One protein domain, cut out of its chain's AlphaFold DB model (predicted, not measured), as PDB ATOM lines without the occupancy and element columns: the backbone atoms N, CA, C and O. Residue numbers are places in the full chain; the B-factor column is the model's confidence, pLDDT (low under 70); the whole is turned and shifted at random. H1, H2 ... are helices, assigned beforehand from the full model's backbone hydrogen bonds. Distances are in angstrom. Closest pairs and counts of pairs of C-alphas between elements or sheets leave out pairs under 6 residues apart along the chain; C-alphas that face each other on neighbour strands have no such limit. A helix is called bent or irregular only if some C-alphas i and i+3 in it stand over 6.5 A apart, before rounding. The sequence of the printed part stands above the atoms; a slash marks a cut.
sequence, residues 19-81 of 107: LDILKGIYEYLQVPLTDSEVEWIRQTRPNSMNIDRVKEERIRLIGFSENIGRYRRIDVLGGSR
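What this domain is: This is residues 19 to 81 of the 107 residues of an uncharacterized protein of Fistulina hepatica ATCC 64428 (UniProt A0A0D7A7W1). Short H4 packs on the longest helix, H3; H2 makes a corner with H3 at its first end, and H1 reaches H4 with its last residues, while its residues 19 to 24 stick out. The printed part has 63 residues with four named helices, H1 to H4 in order, and no named strand: all helix. It is compact, with a radius of gyration of the C-alphas of 11.8 A, spanning 35 by 25 by 21 A.

Where its parts are: H3, residues 47 to 62, is 21.7 A long and ends at C-alpha 62 (-8.932, -68.225, 166.071); it is only just irregular, C-alphas 49 and 52 being 7.0 A apart. H4, residues 73 to 76, measures 5.7 A and H2, residues 35 to 42, 10.6 A. H1, residues 19 to 30, 16.2 A long, begins at C-alpha 19 (-21.800, -64.052, 181.581).

How they stand to each other: H3 and H4 touch, closest at the C-alphas of Ile 51 and Asp 75, 5.1 A. H2 and H3, the latter with residues 47 to 51 alone, touch only at the corner, closest at the C-alphas of Arg 42 and Ser 48, 4.1 A, at a steep tilt of 67 degrees, opposite ways. H1 touches H4 with residues 28 to 30 alone, closest at the C-alphas of Leu 29 and Ile 74, 4.8 A. H1 is apart from H2 and H3. Every O i to N i+4 pair is within hydrogen-bond range in H1 and H2, 10 of 12 in H3; H4 is too short for one.

The domain as a whole: The farthest C-alphas, of Leu 19 and Gln 43, are 35.0 A apart. The printed part has no cut and no long link. Residues 63 to 69 and 78 to 81 have pLDDT under 70.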
ATOM      1  N   LEU A  19     -23.155 -63.602 181.881       84.50
ATOM      2  CA  LEU A  19     -21.800 -64.052 181.581       84.50
ATOM      3  C   LEU A  19     -21.614 -65.537 181.911       84.50
ATOM      4  O   LEU A  19     -20.996 -66.242 181.120       84.50
ATOM      5  N   ASP A  20     -22.165 -66.009 183.030       86.50
ATOM      6  CA  ASP A  20     -22.085 -67.423 183.428       86.50
ATOM      7  C   ASP A  20     -22.782 -68.310 182.383       86.50
ATOM      8  O   ASP A  20     -22.238 -69.324 181.954       86.50
ATOM      9  N   ILE A  21     -23.932 -67.858 181.869       84.31
ATOM     10  CA  ILE A  21     -24.660 -68.546 180.794       84.31
ATOM     11  C   ILE A  21     -23.837 -68.594 179.502       84.31
ATOM     12  O   ILE A  21     -23.680 -69.657 178.900       84.31
ATOM     13  N   LEU A  22     -23.297 -67.453 179.064       85.56
ATOM     14  CA  LEU A  22     -22.500 -67.379 177.837       85.56
ATOM     15  C   LEU A  22     -21.215 -68.209 177.934       85.56
ATOM     16  O   LEU A  22     -20.840 -68.857 176.955       85.56
ATOM     17  N   LYS A  23     -20.573 -68.232 179.107       87.62
ATOM     18  CA  LYS A  23     -19.412 -69.085 179.382       87.62
ATOM     19  C   LYS A  23     -19.779 -70.562 179.351       87.62
ATOM     20  O   LYS A  23     -19.113 -71.305 178.643       87.62
ATOM     21  N   GLY A  24     -20.868 -70.966 180.004       89.38
ATOM     22  CA  GLY A  24     -21.328 -72.356 179.974       89.38
ATOM     23  C   GLY A  24     -21.607 -72.842 178.549       89.38
ATOM     24  O   GLY A  24     -21.141 -73.908 178.153       89.38
ATOM     25  N   ILE A  25     -22.286 -72.026 177.732       87.56
ATOM     26  CA  ILE A  25     -22.503 -72.326 176.306       87.56
ATOM     27  C   ILE A  25     -21.166 -72.454 175.569       87.56
ATOM     28  O   ILE A  25     -20.969 -73.413 174.821       87.56
ATOM     29  N   TYR A  26     -20.254 -71.501 175.769       87.00
ATOM     30  CA  TYR A  26     -18.938 -71.523 175.140       87.00
ATOM     31  C   TYR A  26     -18.177 -72.806 175.493       87.00
ATOM     32  O   TYR A  26     -17.806 -73.553 174.591       87.00
ATOM     33  N   GLU A  27     -18.002 -73.103 176.779       89.19
ATOM     34  CA  GLU A  27     -17.253 -74.261 177.278       89.19
ATOM     35  C   GLU A  27     -17.853 -75.578 176.787       89.19
ATOM     36  O   GLU A  27     -17.138 -76.425 176.247       89.19
ATOM     37  N   TYR A  28     -19.177 -75.718 176.867       90.81
ATOM     38  CA  TYR A  28     -19.883 -76.894 176.372       90.81
ATOM     39  C   TYR A  28     -19.661 -77.125 174.876       90.81
ATOM     40  O   TYR A  28     -19.514 -78.268 174.444       90.81
ATOM     41  N   LEU A  29     -19.604 -76.060 174.074       88.62
ATOM     42  CA  LEU A  29     -19.349 -76.152 172.637       88.62
ATOM     43  C   LEU A  29     -17.861 -76.361 172.299       88.62
ATOM     44  O   LEU A  29     -17.556 -76.881 171.222       88.62
ATOM     45  N   GLN A  30     -16.940 -76.018 173.207       87.50
ATOM     46  CA  GLN A  30     -15.503 -76.284 173.052       87.50
ATOM     47  C   GLN A  30     -15.103 -77.737 173.347       87.50
ATOM     48  O   GLN A  30     -13.990 -78.126 172.986       87.50
ATOM     49  N   VAL A  31     -15.981 -78.546 173.952       89.44
ATOM     50  CA  VAL A  31     -15.696 -79.955 174.273       89.44
ATOM     51  C   VAL A  31     -15.255 -80.724 173.012       89.44
ATOM     52  O   VAL A  31     -15.988 -80.722 172.012       89.44
ATOM     53  N   PRO A  32     -14.073 -81.379 173.029       90.75
ATOM     54  CA  PRO A  32     -13.618 -82.228 171.934       90.75
ATOM     55  C   PRO A  32     -14.546 -83.423 171.718       90.75
ATOM     56  O   PRO A  32     -15.020 -84.028 172.675       90.75
ATOM     57  N   LEU A  33     -14.763 -83.779 170.456       90.94
ATOM     58  CA  LEU A  33     -15.463 -85.002 170.088       90.94
ATOM     59  C   LEU A  33     -14.521 -86.203 170.197       90.94
ATOM     60  O   LEU A  33     -13.344 -86.126 169.840       90.94
ATOM     61  N   THR A  34     -15.071 -87.319 170.653       91.00
ATOM     62  CA  THR A  34     -14.480 -88.656 170.569       91.00
ATOM     63  C   THR A  34     -14.605 -89.216 169.152       91.00
ATOM     64  O   THR A  34     -15.483 -88.816 168.386       91.00
ATOM     65  N   ASP A  35     -13.778 -90.203 168.805       90.69
ATOM     66  CA  ASP A  35     -13.811 -90.822 167.472       90.69
ATOM     67  C   ASP A  35     -15.174 -91.462 167.159       90.69
ATOM     68  O   ASP A  35     -15.682 -91.349 166.045       90.69
ATOM     69  N   SER A  36     -15.823 -92.063 168.165       90.88
ATOM     70  CA  SER A  36     -17.175 -92.620 168.021       90.88
ATOM     71  C   SER A  36     -18.241 -91.553 167.754       90.88
ATOM     72  O   SER A  36     -19.195 -91.816 167.025       90.88
ATOM     73  N   GLU A  37     -18.103 -90.358 168.338       91.75
ATOM     74  CA  GLU A  37     -18.994 -89.232 168.041       91.75
ATOM     75  C   GLU A  37     -18.778 -88.722 166.620       91.75
ATOM     76  O   GLU A  37     -19.752 -88.491 165.906       91.75
ATOM     77  N   VAL A  38     -17.518 -88.577 166.194       90.44
ATOM     78  CA  VAL A  38     -17.181 -88.136 164.834       90.44
ATOM     79  C   VAL A  38     -17.758 -89.101 163.802       90.44
ATOM     80  O   VAL A  38     -18.415 -88.654 162.862       90.44
ATOM     81  N   GLU A  39     -17.574 -90.406 163.994       90.81
ATOM     82  CA  GLU A  39     -18.104 -91.425 163.085       90.81
ATOM     83  C   GLU A  39     -19.634 -91.363 163.005       90.81
ATOM     84  O   GLU A  39     -20.214 -91.301 161.919       90.81
ATOM     85  N   TRP A  40     -20.307 -91.262 164.153       89.69
ATOM     86  CA  TRP A  40     -21.761 -91.115 164.189       89.69
ATOM     87  C   TRP A  40     -22.253 -89.835 163.482       89.69
ATOM     88  O   TRP A  40     -23.247 -89.860 162.749       89.69
ATOM     89  N   ILE A  41     -21.547 -88.713 163.643       89.69
ATOM     90  CA  ILE A  41     -21.879 -87.450 162.968       89.69
ATOM     91  C   ILE A  41     -21.697 -87.565 161.453       89.69
ATOM     92  O   ILE A  41     -22.541 -87.073 160.702       89.69
ATOM     93  N   ARG A  42     -20.641 -88.241 160.988       89.25
ATOM     94  CA  ARG A  42     -20.396 -88.473 159.554       89.25
ATOM     95  C   ARG A  42     -21.487 -89.309 158.889       89.25
ATOM     96  O   ARG A  42     -21.719 -89.157 157.693       89.25
ATOM     97  N   GLN A  43     -22.203 -90.120 159.658       89.06
ATOM     98  CA  GLN A  43     -23.350 -90.894 159.182       89.06
ATOM     99  C   GLN A  43     -24.670 -90.102 159.222       89.06
ATOM    100  O   GLN A  43     -25.667 -90.521 158.634       89.06
ATOM    101  N   THR A  44     -24.691 -88.933 159.870       83.69
ATOM    102  CA  THR A  44     -25.902 -88.129 160.079       83.69
ATOM    103  C   THR A  44     -25.908 -86.897 159.168       83.69
ATOM    104  O   THR A  44     -25.172 -85.934 159.385       83.69
ATOM    105  N   ARG A  45     -26.773 -86.872 158.145       79.56
ATOM    106  CA  ARG A  45     -26.989 -85.666 157.318       79.56
ATOM    107  C   ARG A  45     -27.871 -84.641 158.060       79.56
ATOM    108  O   ARG A  45     -28.790 -85.056 158.759       79.56
ATOM    109  N   PRO A  46     -27.643 -83.319 157.901       75.94
ATOM    110  CA  PRO A  46     -26.624 -82.674 157.060       75.94
ATOM    111  C   PRO A  46     -25.253 -82.514 157.744       75.94
ATOM    112  O   PRO A  46     -24.324 -81.997 157.124       75.94
ATOM    113  N   ASN A  47     -25.113 -82.932 159.005       79.56
ATOM    114  CA  ASN A  47     -23.920 -82.695 159.826       79.56
ATOM    115  C   ASN A  47     -22.642 -83.259 159.194       79.56
ATOM    116  O   ASN A  47     -21.594 -82.615 159.254       79.56
ATOM    117  N   SER A  48     -22.753 -84.402 158.516       79.69
ATOM    118  CA  SER A  48     -21.662 -85.041 157.778       79.69
ATOM    119  C   SER A  48     -20.978 -84.134 156.751       79.69
ATOM    120  O   SER A  48     -19.779 -84.266 156.533       79.69
ATOM    121  N   MET A  49     -21.714 -83.200 156.136       75.19
ATOM    122  CA  MET A  49     -21.173 -82.256 155.148       75.19
ATOM    123  C   MET A  49     -20.595 -80.995 155.796       75.19
ATOM    124  O   MET A  49     -19.813 -80.278 155.178       75.19
ATOM    125  N   ASN A  50     -20.997 -80.696 157.030       80.31
ATOM    126  CA  ASN A  50     -20.662 -79.440 157.690       80.31
ATOM    127  C   ASN A  50     -19.449 -79.555 158.610       80.31
ATOM    128  O   ASN A  50     -18.715 -78.579 158.744       80.31
ATOM    129  N   ILE A  51     -19.223 -80.721 159.219       87.69
ATOM    130  CA  ILE A  51     -18.247 -80.861 160.302       87.69
ATOM    131  C   ILE A  51     -16.808 -80.517 159.881       87.69
ATOM    132  O   ILE A  51     -16.088 -79.854 160.627       87.69
ATOM    133  N   ASP A  52     -16.402 -80.897 158.667       87.31
ATOM    134  CA  ASP A  52     -15.068 -80.588 158.137       87.31
ATOM    135  C   ASP A  52     -14.931 -79.097 157.795       87.31
ATOM    136  O   ASP A  52     -14.021 -78.428 158.286       87.31
ATOM    137  N   ARG A  53     -15.897 -78.544 157.049       86.19
ATOM    138  CA  ARG A  53     -15.912 -77.122 156.670       86.19
ATOM    139  C   ARG A  53     -15.875 -76.199 157.891       86.19
ATOM    140  O   ARG A  53     -15.102 -75.244 157.923       86.19
ATOM    141  N   VAL A  54     -16.711 -76.460 158.897       85.50
ATOM    142  CA  VAL A  54     -16.817 -75.599 160.086       85.50
ATOM    143  C   VAL A  54     -15.554 -75.691 160.943       85.50
ATOM    144  O   VAL A  54     -15.073 -74.667 161.431       85.50
ATOM    145  N   LYS A  55     -14.958 -76.884 161.070       86.25
ATOM    146  CA  LYS A  55     -13.658 -77.054 161.730       86.25
ATOM    147  C   LYS A  55     -12.574 -76.214 161.054       86.25
ATOM    148  O   LYS A  55     -11.818 -75.530 161.746       86.25
ATOM    149  N   GLU A  56     -12.495 -76.245 159.726       84.88
ATOM    150  CA  GLU A  56     -11.531 -75.441 158.966       84.88
ATOM    151  C   GLU A  56     -11.755 -73.935 159.155       84.88
ATOM    152  O   GLU A  56     -10.803 -73.195 159.406       84.88
ATOM    153  N   GLU A  57     -13.005 -73.464 159.096       82.06
ATOM    154  CA  GLU A  57     -13.355 -72.067 159.389       82.06
ATOM    155  C   GLU A  57     -12.924 -71.642 160.794       82.06
ATOM    156  O   GLU A  57     -12.298 -70.593 160.958       82.06
ATOM    157  N   ARG A  58     -13.199 -72.474 161.803       82.19
ATOM    158  CA  ARG A  58     -12.802 -72.216 163.191       82.19
ATOM    159  C   ARG A  58     -11.286 -72.087 163.334       82.19
ATOM    160  O   ARG A  58     -10.823 -71.175 164.017       82.19
ATOM    161  N   ILE A  59     -10.521 -72.988 162.710       81.44
ATOM    162  CA  ILE A  59      -9.048 -72.949 162.730       81.44
ATOM    163  C   ILE A  59      -8.540 -71.649 162.096       81.44
ATOM    164  O   ILE A  59      -7.653 -71.009 162.660       81.44
ATOM    165  N   ARG A  60      -9.136 -71.219 160.974       79.62
ATOM    166  CA  ARG A  60      -8.781 -69.952 160.314       79.62
ATOM    167  C   ARG A  60      -9.050 -68.724 161.189       79.62
ATOM    168  O   ARG A  60      -8.238 -67.808 161.190       79.62
ATOM    169  N   LEU A  61     -10.171 -68.690 161.914       75.06
ATOM    170  CA  LEU A  61     -10.605 -67.509 162.672       75.06
ATOM    171  C   LEU A  61      -9.839 -67.277 163.981       75.06
ATOM    172  O   LEU A  61      -9.611 -66.130 164.350       75.06
ATOM    173  N   ILE A  62      -9.492 -68.340 164.710       70.50
ATOM    174  CA  ILE A  62      -8.932 -68.225 166.071       70.50
ATOM    175  C   ILE A  62      -7.394 -68.178 166.053       70.50
ATOM    176  O   ILE A  62      -6.778 -67.745 167.024       70.50
ATOM    177  N   GLY A  63      -6.762 -68.581 164.947       59.16
ATOM    178  CA  GLY A  63      -5.312 -68.754 164.887       59.16
ATOM    179  C   GLY A  63      -4.837 -69.984 165.675       59.16
ATOM    180  O   GLY A  63      -5.609 -70.659 166.365       59.16
ATOM    181  N   PHE A  64      -3.558 -70.326 165.509       51.88
ATOM    182  CA  PHE A  64      -2.955 -71.541 166.059       51.88
ATOM    183  C   PHE A  64      -3.083 -71.593 167.598       51.88
ATOM    184  O   PHE A  64      -2.523 -70.755 168.297       51.88
ATOM    185  N   SER A  65      -3.792 -72.595 168.132       52.16
ATOM    186  CA  SER A  65      -3.846 -72.924 169.571       52.16
ATOM    187  C   SER A  65      -3.544 -74.409 169.780       52.16
ATOM    188  O   SER A  65      -3.802 -75.213 168.894       52.16
ATOM    189  N   GLU A  66      -3.044 -74.806 170.950       51.84
ATOM    190  CA  GLU A  66      -2.510 -76.152 171.261       51.84
ATOM    191  C   GLU A  66      -3.474 -77.344 171.032       51.84
ATOM    192  O   GLU A  66      -3.067 -78.499 171.081       51.84
ATOM    193  N   ASN A  67      -4.745 -77.090 170.700       53.66
ATOM    194  CA  ASN A  67      -5.771 -78.089 170.378       53.66
ATOM    195  C   ASN A  67      -6.095 -78.180 168.868       53.66
ATOM    196  O   ASN A  67      -7.242 -78.462 168.488       53.66
ATOM    197  N   ILE A  68      -5.130 -77.878 167.992       58.06
ATOM    198  CA  ILE A  68      -5.277 -77.989 166.531       58.06
ATOM    199  C   ILE A  68      -5.515 -79.449 166.135       58.06
ATOM    200  O   ILE A  68      -4.792 -80.355 166.534       58.06
ATOM    201  N   GLY A  69      -6.546 -79.676 165.320       62.53
ATOM    202  CA  GLY A  69      -6.783 -80.953 164.643       62.53
ATOM    203  C   GLY A  69      -7.941 -81.787 165.191       62.53
ATOM    204  O   GLY A  69      -8.518 -82.554 164.421       62.53
ATOM    205  N   ARG A  70      -8.367 -81.598 166.447       82.50
ATOM    206  CA  ARG A  70      -9.546 -82.302 166.985       82.50
ATOM    207  C   ARG A  70     -10.852 -81.593 166.629       82.50
ATOM    208  O   ARG A  70     -10.925 -80.359 166.641       82.50
ATOM    209  N   TYR A  71     -11.869 -82.392 166.316       88.81
ATOM    210  CA  TYR A  71     -13.242 -81.915 166.175       88.81
ATOM    211  C   TYR A  71     -13.800 -81.535 167.544       88.81
ATOM    212  O   TYR A  71     -13.463 -82.156 168.551       88.81
ATOM    213  N   ARG A  72     -14.648 -80.514 167.583       89.31
ATOM    214  CA  ARG A  72     -15.354 -80.045 168.780       89.31
ATOM    215  C   ARG A  72     -16.850 -80.015 168.504       89.31
ATOM    216  O   ARG A  72     -17.264 -79.968 167.347       89.31
ATOM    217  N   ARG A  73     -17.674 -79.987 169.553       89.75
ATOM    218  CA  ARG A  73     -19.140 -79.893 169.402       89.75
ATOM    219  C   ARG A  73     -19.576 -78.693 168.555       89.75
ATOM    220  O   ARG A  73     -20.499 -78.822 167.754       89.75
ATOM    221  N   ILE A  74     -18.873 -77.562 168.667       86.12
ATOM    222  CA  ILE A  74     -19.106 -76.369 167.836       86.12
ATOM    223  C   ILE A  74     -19.004 -76.648 166.327       86.12
ATOM    224  O   ILE A  74     -19.722 -76.022 165.551       86.12
ATOM    225  N   ASP A  75     -18.188 -77.623 165.909       87.00
ATOM    226  CA  ASP A  75     -17.963 -77.937 164.494       87.00
ATOM    227  C   ASP A  75     -19.212 -78.570 163.838       87.00
ATOM    228  O   ASP A  75     -19.335 -78.610 162.619       87.00
ATOM    229  N   VAL A  76     -20.195 -79.014 164.629       87.00
ATOM    230  CA  VAL A  76     -21.423 -79.666 164.138       87.00
ATOM    231  C   VAL A  76     -22.537 -78.668 163.803       87.00
ATOM    232  O   VAL A  76     -23.425 -78.981 163.015       87.00
ATOM    233  N   LEU A  77     -22.495 -77.442 164.342       78.50
ATOM    234  CA  LEU A  77     -23.602 -76.472 164.262       78.50
ATOM    235  C   LEU A  77     -23.796 -75.811 162.881       78.50
ATOM    236  O   LEU A  77     -24.660 -74.950 162.722       78.50
ATOM    237  N   GLY A  78     -23.044 -76.227 161.859       68.81
ATOM    238  CA  GLY A  78     -23.353 -75.888 160.467       68.81
ATOM    239  C   GLY A  78     -22.902 -74.507 159.990       68.81
ATOM    240  O   GLY A  78     -23.239 -74.123 158.871       68.81
ATOM    241  N   GLY A  79     -22.108 -73.766 160.764       67.31
ATOM    242  CA  GLY A  79     -21.493 -72.518 160.307       67.31
ATOM    243  C   GLY A  79     -20.940 -71.658 161.434       67.31
ATOM    244  O   GLY A  79     -21.297 -71.825 162.601       67.31
ATOM    245  N   SER A  80     -20.090 -70.703 161.068       64.75
ATOM    246  CA  SER A  80     -19.629 -69.660 161.978       64.75
ATOM    247  C   SER A  80     -20.800 -68.719 162.297       64.75
ATOM    248  O   SER A  80     -21.228 -67.938 161.454       64.75
ATOM    249  N   ARG A  81     -21.365 -68.805 163.505       68.44
ATOM    250  CA  ARG A  81     -22.401 -67.881 163.994       68.44
ATOM    251  C   ARG A  81     -21.790 -66.934 165.020       68.44
ATOM    252  O   ARG A  81     -21.045 -67.373 165.894       68.44
TER     253      ARG A  81